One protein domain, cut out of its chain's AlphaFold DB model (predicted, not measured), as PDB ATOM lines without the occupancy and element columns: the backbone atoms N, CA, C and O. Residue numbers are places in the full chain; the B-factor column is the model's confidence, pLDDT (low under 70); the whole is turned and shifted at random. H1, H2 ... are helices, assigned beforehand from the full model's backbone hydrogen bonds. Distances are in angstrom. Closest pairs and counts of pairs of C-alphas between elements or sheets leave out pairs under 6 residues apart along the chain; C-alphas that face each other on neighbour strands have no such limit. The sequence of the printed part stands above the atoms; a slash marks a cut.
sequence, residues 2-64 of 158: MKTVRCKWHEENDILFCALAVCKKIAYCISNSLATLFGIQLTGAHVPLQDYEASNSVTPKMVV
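This is residues 2 to 64 of the 158 residues of the protein "Maelstrom domain-containing protein" of Neotoma lepida (UniProt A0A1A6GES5). This is a loose rod with little regular structure: one longer helix, H2, runs along it, and the unnamed stretch 35 to 59 folds back near Gly 39 towards the end that holds the small helices H1 and H3. The printed part has 63 residues, with three named helices, H1, H2 and H3, and no named strand; the class is all helix, with 25 residues in named elements. The radius of gyration of the C-alphas is 14.0 A, and the spans are 45 by 19 by 19 A.

Look first at H1, residues 8 to 12, then at H2, residues 19 to 34, and H3, residues 60 to 63: each is apart from the other two, with no C-alphas within 8 A. Every O i to N i+4 pair is within hydrogen-bond range in H1 and H2; H3 is too short for such a pair.

Find C-alpha 8 at (47.854, -4.357, -10.946), where H1 begins. H2 runs 22.7 A from C-alpha 19 at (39.901, 4.554, -12.860) to C-alpha 34 at (19.996, -3.451, -20.391). H3 ends at C-alpha 63, (41.355, 7.319, 5.504).

The C-alphas farthest apart, Gly 39 and Val 64, are 45.4 A apart. H1 to H2 is a short link, H2 to H3 a long one of 25 residues, in which residues 52 to 57 stand free. The printed part has no cut. Its mean pLDDT is 74.8; residues 2 to 4, 46 and 48 to 64 are under 70.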
ATOM      1  N   MET A   2      39.544 -14.878  -9.937       37.19
ATOM      2  CA  MET A   2      38.847 -13.640  -9.589       37.19
ATOM      3  C   MET A   2      39.482 -12.487 -10.376       37.19
ATOM      4  O   MET A   2      40.667 -12.206 -10.222       37.19
ATOM      5  N   LYS A   3      38.725 -11.864 -11.287       53.12
ATOM      6  CA  LYS A   3      39.184 -10.658 -11.985       53.12
ATOM      7  C   LYS A   3      39.108  -9.513 -10.995       53.12
ATOM      8  O   LYS A   3      38.025  -8.988 -10.743       53.12
ATOM      9  N   THR A   4      40.247  -9.106 -10.460       61.09
ATOM     10  CA  THR A   4      40.313  -7.879  -9.685       61.09
ATOM     11  C   THR A   4      39.880  -6.719 -10.582       61.09
ATOM     12  O   THR A   4      40.279  -6.557 -11.743       61.09
ATOM     13  N   VAL A   5      38.909  -5.949 -10.096       73.69
ATOM     14  CA  VAL A   5      38.363  -4.814 -10.849       73.69
ATOM     15  C   VAL A   5      39.412  -3.708 -11.007       73.69
ATOM     16  O   VAL A   5      39.405  -3.001 -12.016       73.69
ATOM     17  N   ARG A   6      40.368  -3.617 -10.073       83.75
ATOM     18  CA  ARG A   6      41.492  -2.667 -10.076       83.75
ATOM     19  C   ARG A   6      42.602  -3.081 -11.056       83.75
ATOM     20  O   ARG A   6      42.638  -4.207 -11.532       83.75
ATOM     21  N   CYS A   7      43.481  -2.144 -11.413       88.94
ATOM     22  CA  CYS A   7      44.706  -2.474 -12.147       88.94
ATOM     23  C   CYS A   7      45.783  -2.992 -11.185       88.94
ATOM     24  O   CYS A   7      45.747  -2.662 -10.000       88.94
ATOM     25  N   LYS A   8      46.770  -3.726 -11.718       89.00
ATOM     26  CA  LYS A   8      47.854  -4.357 -10.946       89.00
ATOM     27  C   LYS A   8      48.487  -3.416  -9.914       89.00
ATOM     28  O   LYS A   8      48.567  -3.754  -8.744       89.00
ATOM     29  N   TRP A   9      48.830  -2.194 -10.320       91.56
ATOM     30  CA  TRP A   9      49.435  -1.216  -9.412       91.56
ATOM     31  C   TRP A   9      48.499  -0.792  -8.269       91.56
ATOM     32  O   TRP A   9      48.920  -0.720  -7.119       91.56
ATOM     33  N   HIS A  10      47.220  -0.532  -8.556       90.38
ATOM     34  CA  HIS A  10      46.248  -0.154  -7.522       90.38
ATOM     35  C   HIS A  10      45.904  -1.321  -6.590       90.38
ATOM     36  O   HIS A  10      45.491  -1.092  -5.457       90.38
ATOM     37  N   GLU A  11      46.047  -2.555  -7.066       85.69
ATOM     38  CA  GLU A  11      45.880  -3.761  -6.264       85.69
ATOM     39  C   GLU A  11      47.070  -3.980  -5.322       85.69
ATOM     40  O   GLU A  11      46.866  -4.131  -4.123       85.69
ATOM     41  N   GLU A  12      48.300  -3.888  -5.832       87.50
ATOM     42  CA  GLU A  12      49.537  -4.038  -5.047       87.50
ATOM     43  C   GLU A  12      49.709  -2.950  -3.976       87.50
ATOM     44  O   GLU A  12      50.255  -3.213  -2.909       87.50
ATOM     45  N   ASN A  13      49.236  -1.731  -4.247       85.12
ATOM     46  CA  ASN A  13      49.330  -0.596  -3.321       85.12
ATOM     47  C   ASN A  13      48.071  -0.415  -2.457       85.12
ATOM     48  O   ASN A  13      47.973   0.559  -1.714       85.12
ATOM     49  N   ASP A  14      47.094  -1.311  -2.597       81.38
ATOM     50  CA  ASP A  14      45.779  -1.254  -1.961       81.38
ATOM     51  C   ASP A  14      45.087   0.125  -2.030       81.38
ATOM     52  O   ASP A  14      44.475   0.618  -1.083       81.38
ATOM     53  N   ILE A  15      45.161   0.767  -3.198       82.81
ATOM     54  CA  ILE A  15      44.519   2.061  -3.450       82.81
ATOM     55  C   ILE A  15      43.126   1.818  -4.026       82.81
ATOM     56  O   ILE A  15      42.956   1.121  -5.031       82.81
ATOM     57  N   LEU A  16      42.106   2.403  -3.399       81.31
ATOM     58  CA  LEU A  16      40.704   2.193  -3.776       81.31
ATOM     59  C   LEU A  16      40.302   2.926  -5.066       81.31
ATOM     60  O   LEU A  16      39.503   2.418  -5.853       81.31
ATOM     61  N   PHE A  17      40.870   4.109  -5.311       82.81
ATOM     62  CA  PHE A  17      40.481   4.993  -6.414       82.81
ATOM     63  C   PHE A  17      41.162   4.626  -7.736       82.81
ATOM     64  O   PHE A  17      42.001   5.354  -8.255       82.81
ATOM     65  N   CYS A  18      40.782   3.483  -8.303       86.56
ATOM     66  CA  CYS A  18      41.276   3.038  -9.600       86.56
ATOM     67  C   CYS A  18      40.289   3.404 -10.719       86.56
ATOM     68  O   CYS A  18      39.172   2.885 -10.752       86.56
ATOM     69  N   ALA A  19      40.719   4.217 -11.689       90.50
ATOM     70  CA  ALA A  19      39.901   4.554 -12.860       90.50
ATOM     71  C   ALA A  19      39.394   3.301 -13.601       90.50
ATOM     72  O   ALA A  19      38.229   3.231 -13.977       90.50
ATOM     73  N   LEU A  20      40.234   2.265 -13.724       88.62
ATOM     74  CA  LEU A  20      39.847   0.999 -14.353       88.62
ATOM     75  C   LEU A  20      38.709   0.296 -13.597       88.62
ATOM     76  O   LEU A  20      37.791  -0.228 -14.225       88.62
ATOM     77  N   ALA A  21      38.753   0.303 -12.262       86.25
ATOM     78  CA  ALA A  21      37.706  -0.304 -11.445       86.25
ATOM     79  C   ALA A  21      36.385   0.457 -11.576       86.25
ATOM     80  O   ALA A  21      35.333  -0.165 -11.724       86.25
ATOM     81  N   VAL A  22      36.442   1.791 -11.579       86.31
ATOM     82  CA  VAL A  22      35.267   2.649 -11.772       86.31
ATOM     83  C   VAL A  22      34.643   2.408 -13.147       86.31
ATOM     84  O   VAL A  22      33.445   2.141 -13.226       86.31
ATOM     85  N   CYS A  23      35.443   2.408 -14.217       90.19
ATOM     86  CA  CYS A  23      34.953   2.147 -15.572       90.19
ATOM     87  C   CYS A  23      34.299   0.763 -15.693       90.19
ATOM     88  O   CYS A  23      33.209   0.650 -16.249       90.19
ATOM     89  N   LYS A  24      34.922  -0.282 -15.130       87.12
ATOM     90  CA  LYS A  24      34.341  -1.635 -15.109       87.12
ATOM     91  C   LYS A  24      33.020  -1.673 -14.340       87.12
ATOM     92  O   LYS A  24      32.057  -2.235 -14.845       87.12
ATOM     93  N   LYS A  25      32.944  -1.034 -13.166       87.38
ATOM     94  CA  LYS A  25      31.710  -0.960 -12.366       87.38
ATOM     95  C   LYS A  25      30.569  -0.316 -13.156       87.38
ATOM     96  O   LYS A  25      29.474  -0.868 -13.185       87.38
ATOM     97  N   ILE A  26      30.836   0.804 -13.829       88.81
ATOM     98  CA  ILE A  26      29.840   1.487 -14.664       88.81
ATOM     99  C   ILE A  26      29.394   0.584 -15.820       88.81
ATOM    100  O   ILE A  26      28.193   0.421 -16.028       88.81
ATOM    101  N   ALA A  27      30.333  -0.054 -16.527       89.12
ATOM    102  CA  ALA A  27      30.012  -0.975 -17.616       89.12
ATOM    103  C   ALA A  27      29.117  -2.132 -17.143       89.12
ATOM    104  O   ALA A  27      28.110  -2.419 -17.783       89.12
ATOM    105  N   TYR A  28      29.418  -2.730 -15.986       87.75
ATOM    106  CA  TYR A  28      28.607  -3.804 -15.407       87.75
ATOM    107  C   TYR A  28      27.201  -3.337 -15.037       87.75
ATOM    108  O   TYR A  28      26.234  -4.032 -15.336       87.75
ATOM    109  N   CYS A  29      27.062  -2.148 -14.441       86.81
ATOM    110  CA  CYS A  29      25.750  -1.574 -14.137       86.81
ATOM    111  C   CYS A  29      24.912  -1.359 -15.406       86.81
ATOM    112  O   CYS A  29      23.721  -1.678 -15.414       86.81
ATOM    113  N   ILE A  30      25.528  -0.861 -16.483       90.81
ATOM    114  CA  ILE A  30      24.856  -0.667 -17.773       90.81
ATOM    115  C   ILE A  30      24.450  -2.018 -18.368       90.81
ATOM    116  O   ILE A  30      23.282  -2.211 -18.701       90.81
ATOM    117  N   SER A  31      25.384  -2.972 -18.453       89.50
ATOM    118  CA  SER A  31      25.114  -4.311 -18.983       89.50
ATOM    119  C   SER A  31      23.996  -5.009 -18.213       89.50
ATOM    120  O   SER A  31      23.080  -5.536 -18.833       89.50
ATOM    121  N   ASN A  32      24.015  -4.955 -16.880       86.25
ATOM    122  CA  ASN A  32      22.997  -5.584 -16.043       86.25
ATOM    123  C   ASN A  32      21.605  -4.964 -16.234       86.25
ATOM    124  O   ASN A  32      20.608  -5.679 -16.239       86.25
ATOM    125  N   SER A  33      21.536  -3.643 -16.421       90.44
ATOM    126  CA  SER A  33      20.261  -2.932 -16.590       90.44
ATOM    127  C   SER A  33      19.634  -3.157 -17.968       90.44
ATOM    128  O   SER A  33      18.415  -3.136 -18.098       90.44
ATOM    129  N   LEU A  34      20.457  -3.355 -19.003       92.31
ATOM    130  CA  LEU A  34      19.996  -3.451 -20.391       92.31
ATOM    131  C   LEU A  34      19.873  -4.892 -20.904       92.31
ATOM    132  O   LEU A  34      19.163  -5.128 -21.878       92.31
ATOM    133  N   ALA A  35      20.534  -5.863 -20.274       90.31
ATOM    134  CA  ALA A  35      20.576  -7.238 -20.768       90.31
ATOM    135  C   ALA A  35      19.191  -7.881 -20.925       90.31
ATOM    136  O   ALA A  35      18.923  -8.506 -21.948       90.31
ATOM    137  N   THR A  36      18.294  -7.684 -19.956       87.56
ATOM    138  CA  THR A  36      16.923  -8.217 -20.010       87.56
ATOM    139  C   THR A  36      16.094  -7.569 -21.116       87.56
ATOM    140  O   THR A  36      15.322  -8.257 -21.774       87.56
ATOM    141  N   LEU A  37      16.296  -6.271 -21.363       91.94
ATOM    142  CA  LEU A  37      15.587  -5.518 -22.398       91.94
ATOM    143  C   LEU A  37      15.951  -5.995 -23.809       91.94
ATOM    144  O   LEU A  37      15.087  -6.082 -24.675       91.94
ATOM    145  N   PHE A  38      17.225  -6.319 -24.032       92.62
ATOM    146  CA  PHE A  38      17.721  -6.768 -25.335       92.62
ATOM    147  C   PHE A  38      17.793  -8.296 -25.477       92.62
ATOM    148  O   PHE A  38      18.294  -8.786 -26.486       92.62
ATOM    149  N   GLY A  39      17.325  -9.062 -24.483       87.81
ATOM    150  CA  GLY A  39      17.397 -10.528 -24.498       87.81
ATOM    151  C   GLY A  39      18.831 -11.079 -24.524       87.81
ATOM    152  O   GLY A  39      19.063 -12.189 -25.000       87.81
ATOM    153  N   ILE A  40      19.807 -10.305 -24.041       87.50
ATOM    154  CA  ILE A  40      21.220 -10.689 -24.016       87.50
ATOM    155  C   ILE A  40      21.480 -11.497 -22.747       87.50
ATOM    156  O   ILE A  40      21.225 -11.034 -21.636       87.50
ATOM    157  N   GLN A  41      22.050 -12.692 -22.893       83.81
ATOM    158  CA  GLN A  41      22.485 -13.472 -21.738       83.81
ATOM    159  C   GLN A  41      23.768 -12.882 -21.144       83.81
ATOM    160  O   GLN A  41      24.817 -12.848 -21.793       83.81
ATOM    161  N   LEU A  42      23.693 -12.434 -19.890       81.19
ATOM    162  CA  LEU A  42      24.859 -11.979 -19.141       81.19
ATOM    163  C   LEU A  42      25.777 -13.165 -18.849       81.19
ATOM    164  O   LEU A  42      25.400 -14.129 -18.191       81.19
ATOM    165  N   THR A  43      27.010 -13.072 -19.328       82.88
ATOM    166  CA  THR A  43      28.078 -14.025 -19.005       82.88
ATOM    167  C   THR A  43      29.033 -13.423 -17.976       82.88
ATOM    168  O   THR A  43      29.030 -12.212 -17.756       82.88
ATOM    169  N   GLY A  44      29.942 -14.232 -17.420       71.06
ATOM    170  CA  GLY A  44      31.004 -13.765 -16.510       71.06
ATOM    171  C   GLY A  44      31.964 -12.712 -17.101       71.06
ATOM    172  O   GLY A  44      32.854 -12.214 -16.411       71.06
ATOM    173  N   ALA A  45      31.823 -12.382 -18.389       70.25
ATOM    174  CA  ALA A  45      32.498 -11.258 -19.033       70.25
ATOM    175  C   ALA A  45      31.741  -9.925 -18.868       70.25
ATOM    176  O   ALA A  45      32.381  -8.877 -18.801       70.25
ATOM    177  N   HIS A  46      30.409  -9.977 -18.786       69.56
ATOM    178  CA  HIS A  46      29.518  -8.820 -18.687       69.56
ATOM    179  C   HIS A  46      29.281  -8.391 -17.244       69.56
ATOM    180  O   HIS A  46      29.089  -7.211 -16.979       69.56
ATOM    181  N   VAL A  47      29.288  -9.348 -16.319       72.12
ATOM    182  CA  VAL A  47      29.191  -9.111 -14.881       72.12
ATOM    183  C   VAL A  47      30.087 -10.152 -14.211       72.12
ATOM    184  O   VAL A  47      29.897 -11.345 -14.451       72.12
ATOM    185  N   PRO A  48      31.098  -9.755 -13.421       65.88
ATOM    186  CA  PRO A  48      31.854 -10.701 -12.616       65.88
ATOM    187  C   PRO A  48      30.884 -11.463 -11.715       65.88
ATOM    188  O   PRO A  48      30.034 -10.843 -11.075       65.88
ATOM    189  N   LEU A  49      31.007 -12.792 -11.683       57.72
ATOM    190  CA  LEU A  49      30.287 -13.619 -10.718       57.72
ATOM    191  C   LEU A  49      30.522 -13.055  -9.314       57.72
ATOM    192  O   LEU A  49      31.618 -12.603  -8.981       57.72
ATOM    193  N   GLN A  50      29.427 -12.985  -8.574       57.06
ATOM    194  CA  GLN A  50      29.196 -12.121  -7.432       57.06
ATOM    195  C   GLN A  50      29.978 -12.575  -6.193       57.06
ATOM    196  O   GLN A  50      29.386 -13.009  -5.221       57.06
ATOM    197  N   ASP A  51      31.295 -12.396  -6.210       43.28
ATOM    198  CA  ASP A  51      32.128 -12.340  -5.003       43.28
ATOM    199  C   ASP A  51      32.382 -10.867  -4.637       43.28
ATOM    200  O   ASP A  51      33.488 -10.478  -4.257       43.28
ATOM    201  N   TYR A  52      31.371 -10.000  -4.806       51.75
ATOM    202  CA  TYR A  52      31.407  -8.643  -4.253       51.75
ATOM    203  C   TYR A  52      31.187  -8.720  -2.740       51.75
ATOM    204  O   TYR A  52      30.248  -8.149  -2.195       51.75
ATOM    205  N   GLU A  53      32.098  -9.405  -2.056       42.47
ATOM    206  CA  GLU A  53      32.456  -9.019  -0.710       42.47
ATOM    207  C   GLU A  53      33.145  -7.670  -0.884       42.47
ATOM    208  O   GLU A  53      34.322  -7.564  -1.244       42.47
ATOM    209  N   ALA A  54      32.372  -6.597  -0.721       50.25
ATOM    210  CA  ALA A  54      32.964  -5.336  -0.349       50.25
ATOM    211  C   ALA A  54      33.689  -5.610   0.966       50.25
ATOM    212  O   ALA A  54      33.091  -5.523   2.037       50.25
ATOM    213  N   SER A  55      34.975  -5.960   0.880       48.31
ATOM    214  CA  SER A  55      35.914  -5.873   1.985       48.31
ATOM    215  C   SER A  55      36.019  -4.395   2.344       48.31
ATOM    216  O   SER A  55      36.987  -3.705   2.048       48.31
ATOM    217  N   ASN A  56      34.961  -3.899   2.981       49.81
ATOM    218  CA  ASN A  56      34.822  -2.602   3.612       49.81
ATOM    219  C   ASN A  56      35.619  -2.589   4.925       49.81
ATOM    220  O   ASN A  56      35.353  -1.765   5.799       49.81
ATOM    221  N   SER A  57      36.617  -3.470   5.076       50.94
ATOM    222  CA  SER A  57      37.686  -3.306   6.049       50.94
ATOM    223  C   SER A  57      38.556  -2.142   5.586       50.94
ATOM    224  O   SER A  57      39.691  -2.304   5.138       50.94
ATOM    225  N   VAL A  58      37.977  -0.947   5.667       47.97
ATOM    226  CA  VAL A  58      38.684   0.318   5.642       47.97
ATOM    227  C   VAL A  58      39.615   0.254   6.838       47.97
ATOM    228  O   VAL A  58      39.222   0.492   7.980       47.97
ATOM    229  N   THR A  59      40.854  -0.161   6.596       51.22
ATOM    230  CA  THR A  59      41.872  -0.058   7.628       51.22
ATOM    231  C   THR A  59      42.008   1.432   7.968       51.22
ATOM    232  O   THR A  59      41.988   2.268   7.062       51.22
ATOM    233  N   PRO A  60      42.159   1.820   9.246       50.44
ATOM    234  CA  PRO A  60      42.274   3.230   9.637       50.44
ATOM    235  C   PRO A  60      43.397   3.994   8.908       50.44
ATOM    236  O   PRO A  60      43.342   5.213   8.784       50.44
ATOM    237  N   LYS A  61      44.393   3.282   8.359       52.72
ATOM    238  CA  LYS A  61      45.454   3.834   7.499       52.72
ATOM    239  C   LYS A  61      44.960   4.359   6.142       52.72
ATOM    240  O   LYS A  61      45.617   5.215   5.560       52.72
ATOM    241  N   MET A  62      43.820   3.881   5.648       52.72
ATOM    242  CA  MET A  62      43.294   4.175   4.310       52.72
ATOM    243  C   MET A  62      42.480   5.481   4.245       52.72
ATOM    244  O   MET A  62      42.286   6.033   3.166       52.72
ATOM    245  N   VAL A  63      42.068   6.025   5.397       54.69
ATOM    246  CA  VAL A  63      41.355   7.319   5.504       54.69
ATOM    247  C   VAL A  63      42.328   8.515   5.492       54.69
ATOM    248  O   VAL A  63      41.926   9.655   5.285       54.69
ATOM    249  N   VAL A  64      43.632   8.281   5.676       55.47
ATOM    250  CA  VAL A  64      44.606   9.349   5.986       55.47
ATOM    251  C   VAL A  64      45.241  10.007   4.746       55.47
ATOM    252  O   VAL A  64      45.891  11.043   4.866       55.47
TER     253      VAL A  64